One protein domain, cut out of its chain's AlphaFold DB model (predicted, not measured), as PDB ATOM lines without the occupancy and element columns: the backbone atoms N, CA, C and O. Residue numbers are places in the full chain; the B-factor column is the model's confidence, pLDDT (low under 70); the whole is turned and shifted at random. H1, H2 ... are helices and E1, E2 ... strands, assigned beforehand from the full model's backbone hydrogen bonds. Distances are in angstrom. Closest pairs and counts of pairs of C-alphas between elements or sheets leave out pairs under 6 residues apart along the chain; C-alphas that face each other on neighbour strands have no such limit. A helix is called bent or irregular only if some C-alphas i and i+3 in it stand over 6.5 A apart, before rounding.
ATOM      1  N   LYS A   4     -25.798   0.391 -41.546       51.94
ATOM      2  CA  LYS A   4     -25.259   0.377 -40.181       51.94
ATOM      3  C   LYS A   4     -26.141  -0.293 -39.123       51.94
ATOM      4  O   LYS A   4     -25.596  -0.724 -38.112       51.94
ATOM      5  N   GLU A   5     -27.459  -0.368 -39.300       53.47
ATOM      6  CA  GLU A   5     -28.329  -1.048 -38.324       53.47
ATOM      7  C   GLU A   5     -28.446  -2.550 -38.576       53.47
ATOM      8  O   GLU A   5     -28.488  -3.316 -37.619       53.47
ATOM      9  N   ILE A   6     -28.372  -2.977 -39.841       54.91
ATOM     10  CA  ILE A   6     -28.302  -4.394 -40.231       54.91
ATOM     11  C   ILE A   6     -27.026  -5.037 -39.669       54.91
ATOM     12  O   ILE A   6     -27.053  -6.173 -39.207       54.91
ATOM     13  N   LEU A   7     -25.925  -4.273 -39.620       58.09
ATOM     14  CA  LEU A   7     -24.644  -4.689 -39.036       58.09
ATOM     15  C   LEU A   7     -24.704  -5.017 -37.529       58.09
ATOM     16  O   LEU A   7     -23.710  -5.491 -36.983       58.09
ATOM     17  N   LYS A   8     -25.831  -4.770 -36.845       80.75
ATOM     18  CA  LYS A   8     -26.020  -5.138 -35.433       80.75
ATOM     19  C   LYS A   8     -26.620  -6.529 -35.238       80.75
ATOM     20  O   LYS A   8     -26.566  -7.040 -34.122       80.75
ATOM     21  N   PHE A   9     -27.207  -7.126 -36.275       91.69
ATOM     22  CA  PHE A   9     -27.842  -8.434 -36.159       91.69
ATOM     23  C   PHE A   9     -26.866  -9.551 -36.506       91.69
ATOM     24  O   PHE A   9     -26.118  -9.475 -37.479       91.69
ATOM     25  N   THR A  10     -26.904 -10.620 -35.716       94.62
ATOM     26  CA  THR A  10     -26.145 -11.833 -36.006       94.62
ATOM     27  C   THR A  10     -27.003 -12.758 -36.857       94.62
ATOM     28  O   THR A  10     -27.999 -13.305 -36.385       94.62
ATOM     29  N   VAL A  11     -26.607 -12.954 -38.114       96.00
ATOM     30  CA  VAL A  11     -27.248 -13.934 -38.997       96.00
ATOM     31  C   VAL A  11     -26.642 -15.308 -38.734       96.00
ATOM     32  O   VAL A  11     -25.431 -15.494 -38.878       96.00
ATOM     33  N   LYS A  12     -27.475 -16.283 -38.363       97.31
ATOM     34  CA  LYS A  12     -27.060 -17.676 -38.173       97.31
ATOM     35  C   LYS A  12     -27.765 -18.588 -39.155       97.31
ATOM     36  O   LYS A  12     -28.974 -18.513 -39.337       97.31
ATOM     37  N   PHE A  13     -26.997 -19.505 -39.727       97.81
ATOM     38  CA  PHE A  13     -27.562 -20.634 -40.446       97.81
ATOM     39  C   PHE A  13     -27.789 -21.776 -39.467       97.81
ATOM     40  O   PHE A  13     -26.846 -22.196 -38.793       97.81
ATOM     41  N   VAL A  14     -29.024 -22.256 -39.383       97.62
ATOM     42  CA  VAL A  14     -29.413 -23.355 -38.493       97.62
ATOM     43  C   VAL A  14     -29.890 -24.557 -39.307       97.62
ATOM     44  O   VAL A  14     -30.394 -24.351 -40.413       97.62
ATOM     45  N   PRO A  15     -29.747 -25.793 -38.785       97.25
ATOM     46  CA  PRO A  15     -30.230 -26.987 -39.473       97.25
ATOM     47  C   PRO A  15     -31.697 -26.839 -39.872       97.25
ATOM     48  O   PRO A  15     -32.507 -26.450 -39.028       97.25
ATOM     49  N   HIS A  16     -32.031 -27.161 -41.124       95.31
ATOM     50  CA  HIS A  16     -33.391 -27.035 -41.649       95.31
ATOM     51  C   HIS A  16     -34.444 -27.652 -40.721       95.31
ATOM     52  O   HIS A  16     -35.387 -26.963 -40.356       95.31
ATOM     53  N   GLU A  17     -34.222 -28.871 -40.216       94.19
ATOM     54  CA  GLU A  17     -35.171 -29.559 -39.322       94.19
ATOM     55  C   GLU A  17     -35.532 -28.750 -38.064       94.19
ATOM     56  O   GLU A  17     -36.648 -28.834 -37.561       94.19
ATOM     57  N   LYS A  18     -34.607 -27.919 -37.561       94.94
ATOM     58  CA  LYS A  18     -34.839 -27.088 -36.370       94.94
ATOM     59  C   LYS A  18     -35.834 -25.956 -36.631       94.94
ATOM     60  O   LYS A  18     -36.472 -25.482 -35.697       94.94
ATOM     61  N   ILE A  19     -35.908 -25.482 -37.869       94.69
ATOM     62  CA  ILE A  19     -36.698 -24.319 -38.267       94.69
ATOM     63  C   ILE A  19     -37.661 -24.665 -39.406       94.69
ATOM     64  O   ILE A  19     -38.175 -23.759 -40.021       94.69
ATOM     65  N   LYS A  20     -37.933 -25.940 -39.699       91.25
ATOM     66  CA  LYS A  20     -38.556 -26.400 -40.957       91.25
ATOM     67  C   LYS A  20     -39.859 -25.706 -41.361       91.25
ATOM     68  O   LYS A  20     -40.113 -25.529 -42.549       91.25
ATOM     69  N   ASP A  21     -40.645 -25.268 -40.381       91.50
ATOM     70  CA  ASP A  21     -41.900 -24.542 -40.598       91.50
ATOM     71  C   ASP A  21     -41.672 -23.090 -41.079       91.50
ATOM     72  O   ASP A  21     -42.610 -22.399 -41.469       91.50
ATOM     73  N   TYR A  22     -40.419 -22.622 -41.066       92.25
ATOM     74  CA  TYR A  22     -39.984 -21.274 -41.418       92.25
ATOM     75  C   TYR A  22     -38.677 -21.295 -42.235       92.25
ATOM     76  O   TYR A  22     -37.681 -21.933 -41.903       92.25
ATOM     77  N   ILE A  23     -38.610 -20.513 -43.308       93.56
ATOM     78  CA  ILE A  23     -37.353 -20.361 -44.068       93.56
ATOM     79  C   ILE A  23     -36.332 -19.559 -43.248       93.56
ATOM     80  O   ILE A  23     -35.128 -19.832 -43.274       93.56
ATOM     81  N   ALA A  24     -36.833 -18.559 -42.528       96.75
ATOM     82  CA  ALA A  24     -36.102 -17.728 -41.599       96.75
ATOM     83  C   ALA A  24     -37.026 -17.269 -40.470       96.75
ATOM     84  O   ALA A  24     -38.249 -17.302 -40.587       96.75
ATOM     85  N   CYS A  25     -36.427 -16.878 -39.354       97.12
ATOM     86  CA  CYS A  25     -37.132 -16.301 -38.221       97.12
ATOM     87  C   CYS A  25     -36.166 -15.400 -37.452       97.12
ATOM     88  O   CYS A  25     -34.966 -15.672 -37.381       97.12
ATOM     89  N   TYR A  26     -36.674 -14.329 -36.854       97.06
ATOM     90  CA  TYR A  26     -35.850 -13.315 -36.203       97.06
ATOM     91  C   TYR A  26     -36.329 -13.003 -34.790       97.06
ATOM     92  O   TYR A  26     -37.517 -13.054 -34.490       97.06
ATOM     93  N   ASN A  27     -35.396 -12.628 -33.924       97.25
ATOM     94  CA  ASN A  27     -35.697 -11.955 -32.671       97.25
ATOM     95  C   ASN A  27     -34.753 -10.775 -32.540       97.25
ATOM     96  O   ASN A  27     -33.571 -10.965 -32.265       97.25
ATOM     97  N   VAL A  28     -35.238  -9.557 -32.776       95.75
ATOM     98  CA  VAL A  28     -34.365  -8.384 -32.852       95.75
ATOM     99  C   VAL A  28     -34.862  -7.224 -32.006       95.75
ATOM    100  O   VAL A  28     -36.044  -7.100 -31.682       95.75
ATOM    101  N   ILE A  29     -33.922  -6.343 -31.670       93.12
ATOM    102  CA  ILE A  29     -34.211  -5.004 -31.168       93.12
ATOM    103  C   ILE A  29     -33.845  -4.029 -32.284       93.12
ATOM    104  O   ILE A  29     -32.666  -3.863 -32.599       93.12
ATOM    105  N   TYR A  30     -34.848  -3.395 -32.881       91.25
ATOM    106  CA  TYR A  30     -34.684  -2.441 -33.975       91.25
ATOM    107  C   TYR A  30     -35.300  -1.101 -33.568       91.25
ATOM    108  O   TYR A  30     -36.428  -1.062 -33.086       91.25
ATOM    109  N   GLU A  31     -34.526  -0.014 -33.665       89.62
ATOM    110  CA  GLU A  31     -34.924   1.327 -33.193       89.62
ATOM    111  C   GLU A  31     -35.480   1.350 -31.748       89.62
ATOM    112  O   GLU A  31     -36.416   2.074 -31.418       89.62
ATOM    113  N   GLY A  32     -34.914   0.518 -30.863       89.00
ATOM    114  CA  GLY A  32     -35.346   0.393 -29.464       89.00
ATOM    115  C   GLY A  32     -36.633  -0.417 -29.256       89.00
ATOM    116  O   GLY A  32     -37.029  -0.634 -28.112       89.00
ATOM    117  N   LYS A  33     -37.264  -0.905 -30.328       91.38
ATOM    118  CA  LYS A  33     -38.454  -1.761 -30.286       91.38
ATOM    119  C   LYS A  33     -38.046  -3.226 -30.388       91.38
ATOM    120  O   LYS A  33     -37.203  -3.584 -31.207       91.38
ATOM    121  N   SER A  34     -38.658  -4.080 -29.574       94.56
ATOM    122  CA  SER A  34     -38.515  -5.530 -29.722       94.56
ATOM    123  C   SER A  34     -39.455  -6.011 -30.827       94.56
ATOM    124  O   SER A  34     -40.663  -5.790 -30.743       94.56
ATOM    125  N   ILE A  35     -38.897  -6.616 -31.876       95.44
ATOM    126  CA  ILE A  35     -39.640  -7.068 -33.055       95.44
ATOM    127  C   ILE A  35     -39.286  -8.531 -33.309       95.44
ATOM    128  O   ILE A  35     -38.133  -8.877 -33.570       95.44
ATOM    129  N   TYR A  36     -40.294  -9.389 -33.200       95.81
ATOM    130  CA  TYR A  36     -40.193 -10.827 -33.424       95.81
ATOM    131  C   TYR A  36     -41.581 -11.401 -33.759       95.81
ATOM    132  O   TYR A  36     -42.601 -10.825 -33.357       95.81
ATOM    133  N   PRO A  37     -41.676 -12.483 -34.545       94.50
ATOM    134  CA  PRO A  37     -42.881 -13.298 -34.627       94.50
ATOM    135  C   PRO A  37     -42.967 -14.249 -33.412       94.50
ATOM    136  O   PRO A  37     -41.931 -14.600 -32.843       94.50
ATOM    137  N   PRO A  38     -44.164 -14.732 -33.020       94.12
ATOM    138  CA  PRO A  38     -44.324 -15.658 -31.889       94.12
ATOM    139  C   PRO A  38     -43.427 -16.905 -31.963       94.12
ATOM    140  O   PRO A  38     -42.898 -17.356 -30.948       94.12
ATOM    141  N   ALA A  39     -43.185 -17.406 -33.179       94.25
ATOM    142  CA  ALA A  39     -42.303 -18.538 -33.456       94.25
ATOM    143  C   ALA A  39     -40.889 -18.373 -32.877       94.25
ATOM    144  O   ALA A  39     -40.296 -19.348 -32.421       94.25
ATOM    145  N   ALA A  40     -40.363 -17.146 -32.823       96.25
ATOM    146  CA  ALA A  40     -39.019 -16.883 -32.322       96.25
ATOM    147  C   ALA A  40     -38.844 -17.277 -30.845       96.25
ATOM    148  O   ALA A  40     -37.757 -17.700 -30.449       96.25
ATOM    149  N   LEU A  41     -39.914 -17.185 -30.044       94.75
ATOM    150  CA  LEU A  41     -39.908 -17.606 -28.641       94.75
ATOM    151  C   LEU A  41     -39.837 -19.130 -28.523       94.75
ATOM    152  O   LEU A  41     -39.025 -19.651 -27.765       94.75
ATOM    153  N   HIS A  42     -40.652 -19.844 -29.304       93.56
ATOM    154  CA  HIS A  42     -40.678 -21.310 -29.315       93.56
ATOM    155  C   HIS A  42     -39.377 -21.908 -29.863       93.56
ATOM    156  O   HIS A  42     -38.892 -22.913 -29.351       93.56
ATOM    157  N   LEU A  43     -38.778 -21.253 -30.858       95.06
ATOM    158  CA  LEU A  43     -37.481 -21.620 -31.433       95.06
ATOM    159  C   LEU A  43     -36.292 -21.246 -30.528       95.06
ATOM    160  O   LEU A  43     -35.164 -21.679 -30.787       95.06
ATOM    161  N   GLY A  44     -36.525 -20.452 -29.477       96.62
ATOM    162  CA  GLY A  44     -35.493 -19.996 -28.549       96.62
ATOM    163  C   GLY A  44     -34.450 -19.095 -29.211       96.62
ATOM    164  O   GLY A  44     -33.265 -19.204 -28.893       96.62
ATOM    165  N   ILE A  45     -34.864 -18.245 -30.156       97.25
ATOM    166  CA  ILE A  45     -33.959 -17.338 -30.872       97.25
ATOM    167  C   ILE A  45     -33.533 -16.212 -29.918       97.25
ATOM    168  O   ILE A  45     -34.400 -15.478 -29.428       97.25
ATOM    169  N   PRO A  46     -32.228 -16.039 -29.638       96.56
ATOM    170  CA  PRO A  46     -31.754 -14.957 -28.782       96.56
ATOM    171  C   PRO A  46     -32.045 -13.571 -29.383       96.56
ATOM    172  O   PRO A  46     -32.006 -13.420 -30.606       96.56
ATOM    173  N   PRO A  47     -32.280 -12.535 -28.556       95.00
ATOM    174  CA  PRO A  47     -32.387 -11.165 -29.045       95.00
ATOM    175  C   PRO A  47     -31.131 -10.731 -29.814       95.00
ATOM    176  O   PRO A  47     -30.007 -10.913 -29.348       95.00
ATOM    177  N   GLY A  48     -31.332 -10.112 -30.974       94.81
ATOM    178  CA  GLY A  48     -30.278  -9.693 -31.898       94.81
ATOM    179  C   GLY A  48     -29.913 -10.731 -32.965       94.81
ATOM    180  O   GLY A  48     -28.977 -10.486 -33.727       94.81
ATOM    181  N   GLU A  49     -30.624 -11.859 -33.053       96.94
ATOM    182  CA  GLU A  49     -30.348 -12.907 -34.039       96.94
ATOM    183  C   GLU A  49     -31.433 -13.020 -35.114       96.94
ATOM    184  O   GLU A  49     -32.632 -12.896 -34.856       96.94
ATOM    185  N   ILE A  50     -30.982 -13.316 -36.332       97.50
ATOM    186  CA  ILE A  50     -31.820 -13.741 -37.454       97.50
ATOM    187  C   ILE A  50     -31.342 -15.134 -37.846       97.50
ATOM    188  O   ILE A  50     -30.183 -15.321 -38.224       97.50
ATOM    189  N   TRP A  51     -32.213 -16.125 -37.719       98.25
ATOM    190  CA  TRP A  51     -31.932 -17.489 -38.142       98.25
ATOM    191  C   TRP A  51     -32.450 -17.700 -39.554       98.25
ATOM    192  O   TRP A  51     -33.572 -17.318 -39.867       98.25
ATOM    193  N   ILE A  52     -31.635 -18.332 -40.391       98.00
ATOM    194  CA  ILE A  52     -31.989 -18.759 -41.743       98.00
ATOM    195  C   ILE A  52     -31.735 -20.262 -41.822       98.00
ATOM    196  O   ILE A  52     -30.708 -20.750 -41.343       98.00
ATOM    197  N   SER A  53     -32.650 -21.006 -42.435       97.75
ATOM    198  CA  SER A  53     -32.431 -22.418 -42.732       97.75
ATOM    199  C   SER A  53     -31.166 -22.607 -43.580       97.75
ATOM    200  O   SER A  53     -30.965 -21.945 -44.601       97.75
ATOM    201  N   ASP A  54     -30.304 -23.535 -43.177       97.31
ATOM    202  CA  ASP A  54     -29.081 -23.870 -43.906       97.31
ATOM    203  C   ASP A  54     -29.329 -24.435 -45.316       97.31
ATOM    204  O   ASP A  54     -28.543 -24.134 -46.217       97.31
ATOM    205  N   ALA A  55     -30.448 -25.134 -45.538       96.75
ATOM    206  CA  ALA A  55     -30.922 -25.544 -46.864       96.75
ATOM    207  C   ALA A  55     -31.032 -24.354 -47.836       96.75
ATOM    208  O   ALA A  55     -30.727 -24.469 -49.022       96.75
ATOM    209  N   PHE A  56     -31.373 -23.168 -47.326       96.69
ATOM    210  CA  PHE A  56     -31.523 -21.949 -48.118       96.69
ATOM    211  C   PHE A  56     -30.280 -21.051 -48.123       96.69
ATOM    212  O   PHE A  56     -30.345 -19.906 -48.579       96.69
ATOM    213  N   ARG A  57     -29.112 -21.543 -47.686       96.06
ATOM    214  CA  ARG A  57     -27.867 -20.751 -47.637       96.06
ATOM    215  C   ARG A  57     -27.523 -20.084 -48.969       96.06
ATOM    216  O   ARG A  57     -27.084 -18.937 -48.985       96.06
ATOM    217  N   GLY A  58     -27.777 -20.766 -50.086       96.69
ATOM    218  CA  GLY A  58     -27.566 -20.217 -51.427       96.69
ATOM    219  C   GLY A  58     -28.439 -18.997 -51.753       96.69
ATOM    220  O   GLY A  58     -28.065 -18.215 -52.624       96.69
ATOM    221  N   TYR A  59     -29.553 -18.803 -51.050       97.50
ATOM    222  CA  TYR A  59     -30.535 -17.736 -51.260       97.50
ATOM    223  C   TYR A  59     -30.601 -16.731 -50.099       97.50
ATOM    224  O   TYR A  59     -31.466 -15.855 -50.081       97.50
ATOM    225  N   ALA A  60     -29.668 -16.826 -49.148       96.31
ATOM    226  CA  ALA A  60     -29.690 -16.067 -47.902       96.31
ATOM    227  C   ALA A  60     -29.782 -14.548 -48.093       96.31
ATOM    228  O   ALA A  60     -30.407 -13.881 -47.282       96.31
ATOM    229  N   SER A  61     -29.202 -13.991 -49.162       96.31
ATOM    230  CA  SER A  61     -29.272 -12.552 -49.444       96.31
ATOM    231  C   SER A  61     -30.695 -12.061 -49.709       96.31
ATOM    232  O   SER A  61     -31.039 -10.957 -49.298       96.31
ATOM    233  N   TYR A  62     -31.520 -12.868 -50.379       97.62
ATOM    234  CA  TYR A  62     -32.909 -12.520 -50.673       97.62
ATOM    235  C   TYR A  62     -33.784 -12.670 -49.432       97.62
ATOM    236  O   TYR A  62     -34.567 -11.780 -49.122       97.62
ATOM    237  N   ILE A  63     -33.586 -13.763 -48.690       97.25
ATOM    238  CA  ILE A  63     -34.301 -14.040 -47.439       97.25
ATOM    239  C   ILE A  63     -33.987 -12.962 -46.409       97.25
ATOM    240  O   ILE A  63     -34.886 -12.348 -45.857       97.25
ATOM    241  N   LEU A  64     -32.706 -12.663 -46.200       96.50
ATOM    242  CA  LEU A  64     -32.299 -11.621 -45.269       96.50
ATOM    243  C   LEU A  64     -32.865 -10.259 -45.679       96.50
ATOM    244  O   LEU A  64     -33.285  -9.500 -44.815       96.50
ATOM    245  N   PHE A  65     -32.900  -9.945 -46.977       96.69
ATOM    246  CA  PHE A  65     -33.538  -8.715 -47.433       96.69
ATOM    247  C   PHE A  65     -35.026  -8.675 -47.063       96.69
ATOM    248  O   PHE A  65     -35.457  -7.665 -46.517       96.69
ATOM    249  N   HIS A  66     -35.773  -9.762 -47.288       96.88
ATOM    250  CA  HIS A  66     -37.173  -9.872 -46.870       96.88
ATOM    251  C   HIS A  66     -37.345  -9.588 -45.374       96.88
ATOM    252  O   HIS A  66     -38.054  -8.649 -45.012       96.88
ATOM    253  N   GLU A  67     -36.639 -10.334 -44.514       97.00
ATOM    254  CA  GLU A  67     -36.765 -10.194 -43.056       97.00
ATOM    255  C   GLU A  67     -36.465  -8.761 -42.602       97.00
ATOM    256  O   GLU A  67     -37.168  -8.198 -41.767       97.00
ATOM    257  N   LEU A  68     -35.438  -8.128 -43.177       95.94
ATOM    258  CA  LEU A  68     -35.054  -6.764 -42.822       95.94
ATOM    259  C   LEU A  68     -36.092  -5.722 -43.251       95.94
ATOM    260  O   LEU A  68     -36.335  -4.775 -42.499       95.94
ATOM    261  N   GLN A  69     -36.702  -5.879 -44.429       97.00
ATOM    262  CA  GLN A  69     -37.778  -4.989 -44.864       97.00
ATOM    263  C   GLN A  69     -39.027  -5.183 -44.002       97.00
ATOM    264  O   GLN A  69     -39.616  -4.196 -43.562       97.00
ATOM    265  N   GLU A  70     -39.380  -6.425 -43.663       96.88
ATOM    266  CA  GLU A  70     -40.504  -6.699 -42.767       96.88
ATOM    267  C   GLU A  70     -40.269  -6.093 -41.373       96.88
ATOM    268  O   GLU A  70     -41.122  -5.363 -40.867       96.88
ATOM    269  N   ILE A  71     -39.086  -6.298 -40.775       95.88
ATOM    270  CA  ILE A  71     -38.690  -5.689 -39.492       95.88
ATOM    271  C   ILE A  71     -38.828  -4.164 -39.551       95.88
ATOM    272  O   ILE A  71     -39.383  -3.556 -38.632       95.88
ATOM    273  N   LYS A  72     -38.347  -3.542 -40.634       95.44
ATOM    274  CA  LYS A  72     -38.422  -2.093 -40.837       95.44
ATOM    275  C   LYS A  72     -39.870  -1.606 -40.899       95.44
ATOM    276  O   LYS A  72     -40.209  -0.648 -40.212       95.44
ATOM    277  N   HIS A  73     -40.740  -2.275 -41.648       96.88
ATOM    278  CA  HIS A  73     -42.154  -1.897 -41.724       96.88
ATOM    279  C   HIS A  73     -42.896  -2.119 -40.404       96.88
ATOM    280  O   HIS A  73     -43.664  -1.261 -39.969       96.88
ATOM    281  N   ARG A  74     -42.607  -3.205 -39.680       96.31
ATOM    282  CA  ARG A  74     -43.150  -3.402 -38.327       96.31
ATOM    283  C   ARG A  74     -42.698  -2.296 -37.370       96.31
ATOM    284  O   ARG A  74     -43.475  -1.845 -36.531       96.31
ATOM    285  N   ALA A  75     -41.463  -1.811 -37.507       95.00
ATOM    286  CA  ALA A  75     -40.961  -0.681 -36.728       95.00
ATOM    287  C   ALA A  75     -41.655   0.642 -37.084       95.00
ATOM    288  O   ALA A  75     -41.871   1.469 -36.194       95.00
ATOM    289  N   GLU A  76     -42.051   0.819 -38.344       95.50
ATOM    290  CA  GLU A  76     -42.845   1.957 -38.828       95.50
ATOM    291  C   GLU A  76     -44.299   1.928 -38.313       95.50
ATOM    292  O   GLU A  76     -44.969   2.957 -38.334       95.50
ATOM    293  N   GLY A  77     -44.756   0.795 -37.766       95.44
ATOM    294  CA  GLY A  77     -46.062   0.646 -37.116       95.44
ATOM    295  C   GLY A  77     -47.088  -0.154 -37.914       95.44
ATOM    296  O   GLY A  77     -48.225  -0.260 -37.463       95.44
ATOM    297  N   TYR A  78     -46.700  -0.726 -39.058       96.88
ATOM    298  CA  TYR A  78     -47.548  -1.664 -39.793       96.88
ATOM    299  C   TYR A  78     -47.741  -2.956 -39.000       96.88
ATOM    300  O   TYR A  78     -46.842  -3.401 -38.274       96.88
ATOM    301  N   ASP A  79     -48.912  -3.574 -39.156       95.81
ATOM    302  CA  ASP A  79     -49.137  -4.903 -38.602       95.81
ATOM    303  C   ASP A  79     -48.317  -5.973 -39.347       95.81
ATOM    304  O   ASP A  79     -47.597  -5.698 -40.309       95.81
ATOM    305  N   VAL A  80     -48.380  -7.214 -38.863       92.06
ATOM    306  CA  VAL A  80     -47.584  -8.320 -39.414       92.06
ATOM    307  C   VAL A  80     -47.944  -8.602 -40.876       92.06
ATOM    308  O   VAL A  80     -47.052  -8.816 -41.693       92.06
ATOM    309  N   GLU A  81     -49.231  -8.593 -41.221       94.81
ATOM    310  CA  GLU A  81     -49.686  -8.940 -42.568       94.81
ATOM    311  C   GLU A  81     -49.352  -7.823 -43.567       94.81
ATOM    312  O   GLU A  81     -48.902  -8.088 -44.686       94.81
ATOM    313  N   GLU A  82     -49.537  -6.566 -43.168       97.06
ATOM    314  CA  GLU A  82     -49.190  -5.393 -43.966       97.06
ATOM    315  C   GLU A  82     -47.680  -5.279 -44.182       97.06
ATOM    316  O   GLU A  82     -47.236  -5.110 -45.322       97.06
ATOM    317  N   ALA A  83     -46.882  -5.430 -43.120       97.25
ATOM    318  CA  ALA A  83     -45.425  -5.392 -43.207       97.25
ATOM    319  C   ALA A  83     -44.881  -6.482 -44.139       97.25
ATOM    320  O   ALA A  83     -44.012  -6.201 -44.966       97.25
ATOM    321  N   HIS A  84     -45.437  -7.694 -44.066       95.12
ATOM    322  CA  HIS A  84     -45.060  -8.797 -44.946       95.12
ATOM    323  C   HIS A  84     -45.367  -8.487 -46.421       95.12
ATOM    324  O   HIS A  84     -44.526  -8.671 -47.303       95.12
ATOM    325  N   LYS A  85     -46.560  -7.946 -46.710       96.06
ATOM    326  CA  LYS A  85     -46.939  -7.526 -48.074       96.06
ATOM    327  C   LYS A  85     -46.022  -6.430 -48.615       96.06
ATOM    328  O   LYS A  85     -45.715  -6.439 -49.806       96.06
ATOM    329  N   LEU A  86     -45.603  -5.487 -47.774       97.81
ATOM    330  CA  LEU A  86     -44.653  -4.442 -48.159       97.81
ATOM    331  C   LEU A  86     -43.259  -5.023 -48.436       97.81
ATOM    332  O   LEU A  86     -42.692  -4.727 -49.486       97.81
ATOM    333  N   ALA A  87     -42.766  -5.937 -47.595       96.75
ATOM    334  CA  ALA A  87     -41.494  -6.625 -47.817       96.75
ATOM    335  C   ALA A  87     -41.471  -7.412 -49.144       96.75
ATOM    336  O   ALA A  87     -40.500  -7.333 -49.896       96.75
ATOM    337  N   LEU A  88     -42.569  -8.099 -49.492       95.56
ATOM    338  CA  LEU A  88     -42.714  -8.775 -50.790       95.56
ATOM    339  C   LEU A  88     -42.660  -7.797 -51.977       95.56
ATOM    340  O   LEU A  88     -42.058  -8.111 -53.005       95.56
ATOM    341  N   ARG A  89     -43.270  -6.610 -51.852       96.69
ATOM    342  CA  ARG A  89     -43.203  -5.565 -52.892       96.69
ATOM    343  C   ARG A  89     -41.794  -5.002 -53.035       96.69
ATOM    344  O   ARG A  89     -41.348  -4.766 -54.156       96.69
ATOM    345  N   ASP A  90     -41.093  -4.805 -51.923       97.69
ATOM    346  CA  ASP A  90     -39.709  -4.341 -51.927       97.69
ATOM    347  C   ASP A  90     -38.777  -5.364 -52.587       97.69
ATOM    348  O   ASP A  90     -37.895  -4.989 -53.364       97.69
ATOM    349  N   GLU A  91     -38.979  -6.659 -52.321       96.75
ATOM    350  CA  GLU A  91     -38.265  -7.733 -53.014       96.75
ATOM    351  C   GLU A  91     -38.506  -7.681 -54.517       96.75
ATOM    352  O   GLU A  91     -37.551  -7.726 -55.288       96.75
ATOM    353  N   GLU A  92     -39.767  -7.584 -54.939       96.06
ATOM    354  CA  GLU A  92     -40.120  -7.546 -56.353       96.06
ATOM    355  C   GLU A  92     -39.504  -6.317 -57.033       96.06
ATOM    356  O   GLU A  92     -38.876  -6.437 -58.085       96.06
ATOM    357  N   MET A  93     -39.586  -5.143 -56.404       97.25
ATOM    358  CA  MET A  93     -38.964  -3.924 -56.921       97.25
ATOM    359  C   MET A  93     -37.446  -4.074 -57.077       97.25
ATOM    360  O   MET A  93     -36.868  -3.550 -58.032       97.25
ATOM    361  N   ARG A  94     -36.794  -4.787 -56.152       97.62
ATOM    362  CA  ARG A  94     -35.337  -4.938 -56.119       97.62
ATOM    363  C   ARG A  94     -34.814  -6.062 -57.014       97.62
ATOM    364  O   ARG A  94     -33.759  -5.901 -57.626       97.62
ATOM    365  N   PHE A  95     -35.504  -7.198 -57.059       97.81
ATOM    366  CA  PHE A  95     -34.980  -8.465 -57.573       97.81
ATOM    367  C   PHE A  95     -35.806  -9.077 -58.709       97.81
ATOM    368  O   PHE A  95     -35.441 -10.146 -59.192       97.81
ATOM    369  N   ASN A  96     -36.874  -8.435 -59.204       94.88
ATOM    370  CA  ASN A  96     -37.712  -9.026 -60.259       94.88
ATOM    371  C   ASN A  96     -36.963  -9.439 -61.537       94.88
ATOM    372  O   ASN A  96     -37.456 -10.306 -62.252       94.88
ATOM    373  N   LYS A  97     -35.801  -8.852 -61.840       97.31
ATOM    374  CA  LYS A  97     -34.952  -9.200 -62.994       97.31
ATOM    375  C   LYS A  97     -33.850 -10.215 -62.669       97.31
ATOM    376  O   LYS A  97     -33.120 -10.609 -63.570       97.31
ATOM    377  N   ASP A  98     -33.705 -10.618 -61.410       98.19
ATOM    378  CA  ASP A  98     -32.704 -11.586 -60.969       98.19
ATOM    379  C   ASP A  98     -33.248 -13.016 -61.127       98.19
ATOM    380  O   ASP A  98     -34.170 -13.440 -60.426       98.19
TER     381      ASP A  98
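What this domain is: This is residues 4 to 98 of the 166 residues of an uncharacterized protein of Euryarchaeota archaeon ex4484_178 (UniProt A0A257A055). A sheet of four strands has the long, kinked helix H3 slanting across one face, and H4 packs on H3 on the side away from the sheet. The two short helices H1 and H2 only graze the sheet. The printed part has 95 residues with four named helices and four named strands, in the order E1 H1 E2 E3 H2 E4 H3 H4; the sheet runs E1 E4 E2 E3 and is mixed, and the class is mixed, helices and strands. The whole is compact, with a radius of gyration of the C-alphas of 12.7 A, and rounded, with spans of 33 by 31 by 26 A.

How they stand to each other: In the sheet, E1, residues 10 to 14, and E4, residues 49 to 53, are parallel neighbours, with N 12 and O 50 at 2.9 A. E4 is antiparallel to E2, residues 24 to 30, with N 51 and O 25 at 2.8 A. E2 and E3, residues 33 to 35, form a hairpin, with N 30 and O 33 at 2.9 A. The pairing is staggered: E2 pairs with E4 over residues 24 to 27 and with E3 over residues 28 to 30. H3, residues 54 to 76, is on the sheet at a height of 8.4 A, over the four strands, making two layers, helix on one face of a sheet. It runs slantwise to the strands, at 42 degrees to E1 on the local plane; the closest C-alphas of E2 and H3 are those of Tyr 30 and Ala 75, 7.1 A apart. H3 has a kink of 83 degrees near residue 61 and is irregular, with C-alphas 58 and 61 at 8.1 A. H4, residues 80 to 95, touches H3 at a steep tilt of 58 degrees, opposite ways, closest at the C-alphas of His 73 and Ala 83, 5.0 A; it is not on the sheet. H1, residues 16 to 19, and H2, residues 39 to 42, only graze the sheet, and are apart from each other. E3, H2 and E4 form a split strand-helix-strand unit, two strands running the same way with E2 between them, and its crossover is left-handed. Every O i to N i+4 pair is within hydrogen-bond range in H4 and 15 of 19 in H3, while H1 and H2 are too short for such a pair.

Where its parts are: E1 begins at C-alpha 10, (-26.145, -11.833, -36.006), and is 12.2 A long. E2 measures 17.1 A, E3 6.1 A and E4 13.1 A. H3 is 29.7 A from C-alpha 54, (-29.081, -23.870, -43.906), to C-alpha 76. H1 measures 5.5 A and H2 5.2 A. H4 is 22.1 A long and ends at C-alpha 95, (-34.980, -8.465, -57.573).

The domain as a whole: The two C-alphas farthest apart are those of His 42 and Lys 97, 36.2 A. The printed part has no cut. No link is long; that from H2 to E4, with 6 residues, is short and the others are tight. The mean pLDDT of the printed part is 93.8, and residues 4 to 7 are under 70.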